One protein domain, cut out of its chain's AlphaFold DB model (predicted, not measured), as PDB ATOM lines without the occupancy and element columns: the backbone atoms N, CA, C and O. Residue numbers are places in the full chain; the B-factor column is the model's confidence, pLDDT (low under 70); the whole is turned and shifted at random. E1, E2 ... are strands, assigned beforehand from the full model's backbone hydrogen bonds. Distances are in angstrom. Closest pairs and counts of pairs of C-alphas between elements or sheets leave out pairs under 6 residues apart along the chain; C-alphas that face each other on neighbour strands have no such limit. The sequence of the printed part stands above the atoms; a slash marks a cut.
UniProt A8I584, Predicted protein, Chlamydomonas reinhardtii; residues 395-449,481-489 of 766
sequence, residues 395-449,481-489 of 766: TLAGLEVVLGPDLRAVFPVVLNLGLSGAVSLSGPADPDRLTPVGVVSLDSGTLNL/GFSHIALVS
ATOM      1  N   THR A 395      27.372  32.305 -34.496       87.62
ATOM      2  CA  THR A 395      27.524  32.669 -33.083       87.62
ATOM      3  C   THR A 395      28.713  31.933 -32.488       87.62
ATOM      4  O   THR A 395      28.851  30.722 -32.636       87.62
ATOM      5  N   LEU A 396      29.587  32.683 -31.825       86.06
ATOM      6  CA  LEU A 396      30.696  32.158 -31.046       86.06
ATOM      7  C   LEU A 396      30.210  31.939 -29.612       86.06
ATOM      8  O   LEU A 396      29.619  32.832 -28.999       86.06
ATOM      9  N   ALA A 397      30.443  30.740 -29.082       86.31
ATOM     10  CA  ALA A 397      30.037  30.355 -27.737       86.31
ATOM     11  C   ALA A 397      31.266  29.902 -26.942       86.31
ATOM     12  O   ALA A 397      31.825  28.838 -27.213       86.31
ATOM     13  N   GLY A 398      31.683  30.717 -25.967       85.00
ATOM     14  CA  GLY A 398      32.788  30.383 -25.065       85.00
ATOM     15  C   GLY A 398      34.152  30.244 -25.749       85.00
ATOM     16  O   GLY A 398      34.933  29.393 -25.344       85.00
ATOM     17  N   LEU A 399      34.439  31.049 -26.780       89.12
ATOM     18  CA  LEU A 399      35.746  31.058 -27.445       89.12
ATOM     19  C   LEU A 399      36.808  31.635 -26.498       89.12
ATOM     20  O   LEU A 399      36.911  32.848 -26.342       89.12
ATOM     21  N   GLU A 400      37.590  30.780 -25.853       92.38
ATOM     22  CA  GLU A 400      38.658  31.172 -24.941       92.38
ATOM     23  C   GLU A 400      39.957  31.461 -25.702       92.38
ATOM     24  O   GLU A 400      40.497  30.611 -26.415       92.38
ATOM     25  N   VAL A 401      40.484  32.668 -25.505       92.00
ATOM     26  CA  VAL A 401      41.791  33.110 -25.986       92.00
ATOM     27  C   VAL A 401      42.716  33.273 -24.783       92.00
ATOM     28  O   VAL A 401      42.549  34.192 -23.979       92.00
ATOM     29  N   VAL A 402      43.701  32.382 -24.665       91.19
ATOM     30  CA  VAL A 402      44.723  32.414 -23.610       91.19
ATOM     31  C   VAL A 402      45.983  33.086 -24.149       91.19
ATOM     32  O   VAL A 402      46.579  32.630 -25.131       91.19
ATOM     33  N   LEU A 403      46.388  34.172 -23.491       90.50
ATOM     34  CA  LEU A 403      47.558  34.983 -23.807       90.50
ATOM     35  C   LEU A 403      48.747  34.508 -22.956       90.50
ATOM     36  O   LEU A 403      48.768  34.704 -21.739       90.50
ATOM     37  N   GLY A 404      49.737  33.872 -23.587       85.81
ATOM     38  CA  GLY A 404      50.968  33.454 -22.914       85.81
ATOM     39  C   GLY A 404      51.880  34.639 -22.542       85.81
ATOM     40  O   GLY A 404      51.867  35.661 -23.228       85.81
ATOM     41  N   PRO A 405      52.737  34.494 -21.512       75.56
ATOM     42  CA  PRO A 405      53.388  35.605 -20.792       75.56
ATOM     43  C   PRO A 405      54.431  36.428 -21.574       75.56
ATOM     44  O   PRO A 405      54.938  37.422 -21.059       75.56
ATOM     45  N   ASP A 406      54.771  36.034 -22.804       79.62
ATOM     46  CA  ASP A 406      55.679  36.781 -23.685       79.62
ATOM     47  C   ASP A 406      54.936  37.546 -24.806       79.62
ATOM     48  O   ASP A 406      55.581  38.134 -25.680       79.62
ATOM     49  N   LEU A 407      53.594  37.538 -24.831       82.88
ATOM     50  CA  LEU A 407      52.814  38.259 -25.842       82.88
ATOM     51  C   LEU A 407      52.931  39.772 -25.621       82.88
ATOM     52  O   LEU A 407      52.564  40.281 -24.569       82.88
ATOM     53  N   ARG A 408      53.439  40.510 -26.614       84.56
ATOM     54  CA  ARG A 408      53.676  41.957 -26.500       84.56
ATOM     55  C   ARG A 408      52.723  42.772 -27.358       84.56
ATOM     56  O   ARG A 408      52.716  42.634 -28.579       84.56
ATOM     57  N   ALA A 409      51.990  43.678 -26.721       83.00
ATOM     58  CA  ALA A 409      51.284  44.755 -27.395       83.00
ATOM     59  C   ALA A 409      52.221  45.958 -27.570       83.00
ATOM     60  O   ALA A 409      52.738  46.508 -26.595       83.00
ATOM     61  N   VAL A 410      52.409  46.376 -28.823       81.06
ATOM     62  CA  VAL A 410      53.090  47.626 -29.176       81.06
ATOM     63  C   VAL A 410      52.036  48.615 -29.662       81.06
ATOM     64  O   VAL A 410      51.566  48.515 -30.794       81.06
ATOM     65  N   PHE A 411      51.635  49.552 -28.801       71.81
ATOM     66  CA  PHE A 411      50.718  50.633 -29.181       71.81
ATOM     67  C   PHE A 411      51.545  51.845 -29.643       71.81
ATOM     68  O   PHE A 411      52.550  52.156 -28.990       71.81
ATOM     69  N   PRO A 412      51.183  52.513 -30.759       53.59
ATOM     70  CA  PRO A 412      52.063  53.422 -31.494       53.59
ATOM     71  C   PRO A 412      52.893  54.385 -30.631       53.59
ATOM     72  O   PRO A 412      52.376  55.131 -29.803       53.59
ATOM     73  N   VAL A 413      54.205  54.376 -30.892       53.69
ATOM     74  CA  VAL A 413      55.260  55.252 -30.339       53.69
ATOM     75  C   VAL A 413      55.551  55.111 -28.831       53.69
ATOM     76  O   VAL A 413      56.706  55.283 -28.445       53.69
ATOM     77  N   VAL A 414      54.571  54.794 -27.976       65.06
ATOM     78  CA  VAL A 414      54.686  55.029 -26.517       65.06
ATOM     79  C   VAL A 414      54.645  53.768 -25.644       65.06
ATOM     80  O   VAL A 414      55.247  53.771 -24.570       65.06
ATOM     81  N   LEU A 415      53.980  52.682 -26.052       74.25
ATOM     82  CA  LEU A 415      53.746  51.520 -25.174       74.25
ATOM     83  C   LEU A 415      54.307  50.226 -25.770       74.25
ATOM     84  O   LEU A 415      53.875  49.808 -26.838       74.25
ATOM     85  N   ASN A 416      55.200  49.557 -25.036       81.50
ATOM     86  CA  ASN A 416      55.581  48.156 -25.260       81.50
ATOM     87  C   ASN A 416      55.233  47.380 -23.982       81.50
ATOM     88  O   ASN A 416      55.970  47.464 -22.999       81.50
ATOM     89  N   LEU A 417      54.082  46.703 -23.971       84.94
ATOM     90  CA  LEU A 417      53.540  45.992 -22.806       84.94
ATOM     91  C   LEU A 417      53.497  44.484 -23.069       84.94
ATOM     92  O   LEU A 417      52.952  44.053 -24.082       84.94
ATOM     93  N   GLY A 418      54.030  43.691 -22.143       88.88
ATOM     94  CA  GLY A 418      53.774  42.256 -22.059       88.88
ATOM     95  C   GLY A 418      52.400  42.004 -21.437       88.88
ATOM     96  O   GLY A 418      52.121  42.492 -20.339       88.88
ATOM     97  N   LEU A 419      51.560  41.264 -22.154       90.62
ATOM     98  CA  LEU A 419      50.221  40.854 -21.746       90.62
ATOM     99  C   LEU A 419      50.227  39.369 -21.375       90.62
ATOM    100  O   LEU A 419      50.863  38.562 -22.056       90.62
ATOM    101  N   SER A 420      49.441  38.997 -20.371       90.62
ATOM    102  CA  SER A 420      49.072  37.602 -20.114       90.62
ATOM    103  C   SER A 420      47.611  37.497 -19.671       90.62
ATOM    104  O   SER A 420      46.937  38.510 -19.481       90.62
ATOM    105  N   GLY A 421      47.094  36.276 -19.531       92.12
ATOM    106  CA  GLY A 421      45.754  36.013 -18.997       92.12
ATOM    107  C   GLY A 421      44.845  35.283 -19.982       92.12
ATOM    108  O   GLY A 421      45.317  34.647 -20.924       92.12
ATOM    109  N   ALA A 422      43.535  35.348 -19.751       90.81
ATOM    110  CA  ALA A 422      42.542  34.624 -20.538       90.81
ATOM    111  C   ALA A 422      41.286  35.474 -20.761       90.81
ATOM    112  O   ALA A 422      40.759  36.090 -19.828       90.81
ATOM    113  N   VAL A 423      40.802  35.487 -22.004       93.88
ATOM    114  CA  VAL A 423      39.587  36.197 -22.418       93.88
ATOM    115  C   VAL A 423      38.677  35.236 -23.165       93.88
ATOM    116  O   VAL A 423      39.042  34.722 -24.218       93.88
ATOM    117  N   SER A 424      37.477  35.021 -22.636       92.06
ATOM    118  CA  SER A 424      36.406  34.329 -23.349       92.06
ATOM    119  C   SER A 424      35.627  35.312 -24.224       92.06
ATOM    120  O   SER A 424      35.318  36.424 -23.798       92.06
ATOM    121  N   LEU A 425      35.319  34.913 -25.454       91.31
ATOM    122  CA  LEU A 425      34.539  35.667 -26.430       91.31
ATOM    123  C   LEU A 425      33.223  34.926 -26.666       91.31
ATOM    124  O   LEU A 425      33.221  33.728 -26.965       91.31
ATOM    125  N   SER A 426      32.094  35.618 -26.524       90.56
ATOM    126  CA  SER A 426      30.769  35.059 -26.818       90.56
ATOM    127  C   SER A 426      29.891  36.061 -27.568       90.56
ATOM    128  O   SER A 426      30.114  37.264 -27.494       90.56
ATOM    129  N   GLY A 427      28.889  35.567 -28.294       91.25
ATOM    130  CA  GLY A 427      27.934  36.389 -29.045       91.25
ATOM    131  C   GLY A 427      27.962  36.122 -30.554       91.25
ATOM    132  O   GLY A 427      28.593  35.166 -31.006       91.25
ATOM    133  N   PRO A 428      27.254  36.926 -31.363       88.31
ATOM    134  CA  PRO A 428      27.333  36.851 -32.821       88.31
ATOM    135  C   PRO A 428      28.767  37.076 -33.312       88.31
ATOM    136  O   PRO A 428      29.500  37.860 -32.718       88.31
ATOM    137  N   ALA A 429      29.151  36.460 -34.431       81.38
ATOM    138  CA  ALA A 429      30.419  36.701 -35.128       81.38
ATOM    139  C   ALA A 429      30.411  38.047 -35.896       81.38
ATOM    140  O   ALA A 429      30.758  38.126 -37.072       81.38
ATOM    141  N   ASP A 430      29.972  39.097 -35.205       84.12
ATOM    142  CA  ASP A 430      29.892  40.495 -35.616       84.12
ATOM    143  C   ASP A 430      30.785  41.278 -34.633       84.12
ATOM    144  O   ASP A 430      30.556  41.179 -33.422       84.12
ATOM    145  N   PRO A 431      31.823  42.004 -35.094       76.19
ATOM    146  CA  PRO A 431      32.788  42.657 -34.207       76.19
ATOM    147  C   PRO A 431      32.145  43.661 -33.243       76.19
ATOM    148  O   PRO A 431      32.643  43.813 -32.130       76.19
ATOM    149  N   ASP A 432      31.022  44.280 -33.624       85.12
ATOM    150  CA  ASP A 432      30.305  45.243 -32.780       85.12
ATOM    151  C   ASP A 432      29.388  44.542 -31.736       85.12
ATOM    152  O   ASP A 432      28.762  45.212 -30.914       85.12
ATOM    153  N   ARG A 433      29.291  43.196 -31.740       82.56
ATOM    154  CA  ARG A 433      28.400  42.400 -30.855       82.56
ATOM    155  C   ARG A 433      29.079  41.294 -30.045       82.56
ATOM    156  O   ARG A 433      28.400  40.638 -29.253       82.56
ATOM    157  N   LEU A 434      30.375  41.060 -30.231       87.44
ATOM    158  CA  LEU A 434      31.122  40.124 -29.392       87.44
ATOM    159  C   LEU A 434      31.289  40.699 -27.984       87.44
ATOM    160  O   LEU A 434      31.749  41.826 -27.816       87.44
ATOM    161  N   THR A 435      30.951  39.909 -26.965       87.25
ATOM    162  CA  THR A 435      31.180  40.242 -25.558       87.25
ATOM    163  C   THR A 435      32.453  39.544 -25.060       87.25
ATOM    164  O   THR A 435      32.465  38.321 -24.891       87.25
ATOM    165  N   PRO A 436      33.557  40.288 -24.847       91.38
ATOM    166  CA  PRO A 436      34.760  39.748 -24.237       91.38
ATOM    167  C   PRO A 436      34.642  39.773 -22.710       91.38
ATOM    168  O   PRO A 436      34.441  40.828 -22.104       91.38
ATOM    169  N   VAL A 437      34.799  38.612 -22.080       91.06
ATOM    170  CA  VAL A 437      34.730  38.432 -20.625       91.06
ATOM    171  C   VAL A 437      35.995  37.718 -20.163       91.06
ATOM    172  O   VAL A 437      36.269  36.594 -20.592       91.06
ATOM    173  N   GLY A 438      36.780  38.356 -19.294       92.31
ATOM    174  CA  GLY A 438      38.028  37.768 -18.807       92.31
ATOM    175  C   GLY A 438      38.946  38.733 -18.069       92.31
ATOM    176  O   GLY A 438      38.562  39.847 -17.707       92.31
ATOM    177  N   VAL A 439      40.181  38.286 -17.851       89.56
ATOM    178  CA  VAL A 439      41.223  39.039 -17.143       89.56
ATOM    179  C   VAL A 439      42.465  39.086 -18.021       89.56
ATOM    180  O   VAL A 439      42.963  38.041 -18.445       89.56
ATOM    181  N   VAL A 440      42.972  40.295 -18.266       91.19
ATOM    182  CA  VAL A 440      44.259  40.511 -18.936       91.19
ATOM    183  C   VAL A 440      45.190  41.211 -17.958       91.19
ATOM    184  O   VAL A 440      44.914  42.323 -17.497       91.19
ATOM    185  N   SER A 441      46.291  40.544 -17.637       87.25
ATOM    186  CA  SER A 441      47.342  41.071 -16.779       87.25
ATOM    187  C   SER A 441      48.381  41.825 -17.605       87.25
ATOM    188  O   SER A 441      48.696  41.438 -18.733       87.25
ATOM    189  N   LEU A 442      48.922  42.906 -17.040       88.56
ATOM    190  CA  LEU A 442      50.052  43.644 -17.617       88.56
ATOM    191  C   LEU A 442      51.298  43.320 -16.785       88.56
ATOM    192  O   LEU A 442      51.596  44.020 -15.812       88.56
ATOM    193  N   ASP A 443      51.969  42.226 -17.150       82.38
ATOM    194  CA  ASP A 443      53.036  41.588 -16.358       82.38
ATOM    195  C   ASP A 443      54.397  42.279 -16.508       82.38
ATOM    196  O   ASP A 443      55.279  42.149 -15.660       82.38
ATOM    197  N   SER A 444      54.613  42.985 -17.619       81.56
ATOM    198  CA  SER A 444      55.846  43.738 -17.863       81.56
ATOM    199  C   SER A 444      55.633  44.828 -18.909       81.56
ATOM    200  O   SER A 444      54.669  44.794 -19.671       81.56
ATOM    201  N   GLY A 445      56.549  45.792 -19.001       81.12
ATOM    202  CA  GLY A 445      56.547  46.737 -20.114       81.12
ATOM    203  C   GLY A 445      57.381  47.990 -19.896       81.12
ATOM    204  O   GLY A 445      57.869  48.253 -18.799       81.12
ATOM    205  N   THR A 446      57.527  48.772 -20.963       78.00
ATOM    206  CA  THR A 446      58.181  50.087 -20.954       78.00
ATOM    207  C   THR A 446      57.250  51.135 -21.550       78.00
ATOM    208  O   THR A 446      56.839  51.021 -22.708       78.00
ATOM    209  N   LEU A 447      56.949  52.167 -20.761       76.44
ATOM    210  CA  LEU A 447      56.171  53.334 -21.167       76.44
ATOM    211  C   LEU A 447      57.127  54.441 -21.645       76.44
ATOM    212  O   LEU A 447      57.616  55.250 -20.855       76.44
ATOM    213  N   ASN A 448      57.414  54.468 -22.944       70.38
ATOM    214  CA  ASN A 448      58.325  55.431 -23.559       70.38
ATOM    215  C   ASN A 448      57.609  56.768 -23.812       70.38
ATOM    216  O   ASN A 448      57.177  57.060 -24.927       70.38
ATOM    217  N   LEU A 449      57.497  57.603 -22.770       67.00
ATOM    218  CA  LEU A 449      56.867  58.936 -22.797       67.00
ATOM    219  C   LEU A 449      57.670  60.000 -23.586       67.00
ATOM    220  O   LEU A 449      57.998  61.076 -23.073       67.00
ATOM    221  N   GLY A 481      32.072  46.743 -26.308       29.06
ATOM    222  CA  GLY A 481      31.637  46.522 -24.924       29.06
ATOM    223  C   GLY A 481      32.671  45.860 -24.010       29.06
ATOM    224  O   GLY A 481      32.382  44.838 -23.394       29.06
ATOM    225  N   PHE A 482      33.866  46.441 -23.883       40.09
ATOM    226  CA  PHE A 482      34.978  45.956 -23.057       40.09
ATOM    227  C   PHE A 482      34.738  46.069 -21.536       40.09
ATOM    228  O   PHE A 482      35.640  45.793 -20.747       40.09
ATOM    229  N   SER A 483      33.515  46.407 -21.112       40.81
ATOM    230  CA  SER A 483      33.042  46.563 -19.725       40.81
ATOM    231  C   SER A 483      33.267  45.351 -18.806       40.81
ATOM    232  O   SER A 483      33.031  45.443 -17.602       40.81
ATOM    233  N   HIS A 484      33.686  44.210 -19.360       47.19
ATOM    234  CA  HIS A 484      33.903  42.943 -18.658       47.19
ATOM    235  C   HIS A 484      35.335  42.386 -18.794       47.19
ATOM    236  O   HIS A 484      35.581  41.249 -18.386       47.19
ATOM    237  N   ILE A 485      36.289  43.172 -19.316       44.81
ATOM    238  CA  ILE A 485      37.722  42.849 -19.223       44.81
ATOM    239  C   ILE A 485      38.311  43.540 -17.990       44.81
ATOM    240  O   ILE A 485      38.462  44.763 -17.957       44.81
ATOM    241  N   ALA A 486      38.700  42.758 -16.985       47.34
ATOM    242  CA  ALA A 486      39.461  43.281 -15.856       47.34
ATOM    243  C   ALA A 486      40.946  43.410 -16.235       47.34
ATOM    244  O   ALA A 486      41.631  42.407 -16.450       47.34
ATOM    245  N   LEU A 487      41.452  44.646 -16.294       52.00
ATOM    246  CA  LEU A 487      42.884  44.923 -16.440       52.00
ATOM    247  C   LEU A 487      43.553  44.915 -15.063       52.00
ATOM    248  O   LEU A 487      43.363  45.836 -14.264       52.00
ATOM    249  N   VAL A 488      44.339  43.876 -14.783       52.75
ATOM    250  CA  VAL A 488      45.019  43.706 -13.491       52.75
ATOM    251  C   VAL A 488      46.511  43.984 -13.651       52.75
ATOM    252  O   VAL A 488      47.235  43.254 -14.320       52.75
ATOM    253  N   SER A 489      47.001  45.042 -13.009       52.12
ATOM    254  CA  SER A 489      48.438  45.253 -12.841       52.12
ATOM    255  C   SER A 489      48.707  46.050 -11.571       52.12
ATOM    256  O   SER A 489      48.451  47.256 -11.505       52.12
TER     257      SER A 489
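What this domain is: This is residues 395 to 449 and 481 to 489 of the 766 residues of the protein "Predicted protein" of Chlamydomonas reinhardtii (UniProt A8I584). One strip-like sheet of three long strands, E1, E2 and E3, runs side by side in an up-and-down path and folds over sharply across its strands, like a bent bracket, at residues 405, 418 and 444. The short strand E4 lines the edge beside E3, along E3's residues 437 to 441, ahead of E3's bend. The printed part has 64 residues with four named strands, E1 E2 E3 E4 along the chain, and no named helix; the class is all strand, and the sheet is mixed, in the order E1, E2, E3, E4. The whole is only just loose, close to compact, with a radius of gyration of the C-alphas of 13.2 A, and elongated, spanning 39 by 20 by 17 A.

How they stand to each other: E1, residues 395 to 411, bends by 102 degrees at residue 405. It forms a hairpin with E2, residues 415 to 428, its antiparallel neighbour at 174 degrees; N 401 and O 423 are 2.8 A apart and N 409 and O 417 are 2.8 A apart, within hydrogen-bond range. E2 bends by 86 degrees at residue 418. E2 forms a second hairpin with E3, residues 435 to 447, antiparallel at 175 degrees, with N 424 and O 437 at 2.8 A and N 418 and O 444 at 2.8 A. E1, E2 and E3 are a meander, each strand the antiparallel neighbour of the one before. E3 bends by 81 degrees at residue 444. E4, residues 485 to 488, is parallel to E3 at 30 degrees, with N 486 and O 438 at 3.0 A. E1 and E4 are the edge strands and are apart. The sheet is twisted, its C-alphas up to 9.3 A off their best plane.

Where its parts are: E1 begins with C-alpha 395 at (27.524, 32.669, -33.083) and measures 29.6 A from first to last C-alpha. E2 measures 31.2 A and begins with C-alpha 415 at (53.746, 51.520, -25.174). E3 measures 28.6 A. E4, four residues and 9.3 A, ends with C-alpha 488 at (45.019, 43.706, -13.491).

The domain as a whole: The two C-alphas farthest apart are those of Thr 395 and Leu 449, 40.7 A. The link from E1 to E2 is tight and that from E2 to E3 is short. The link from E3 to E4 runs across the cut, where residues 450 to 480 are not printed; C-alphas 449 and 481 are 28.2 A apart. The mean pLDDT of the printed part is 78.4; residues 412 to 414, 449 and 481 to 489 are under 70, and E4 has a mean of 49.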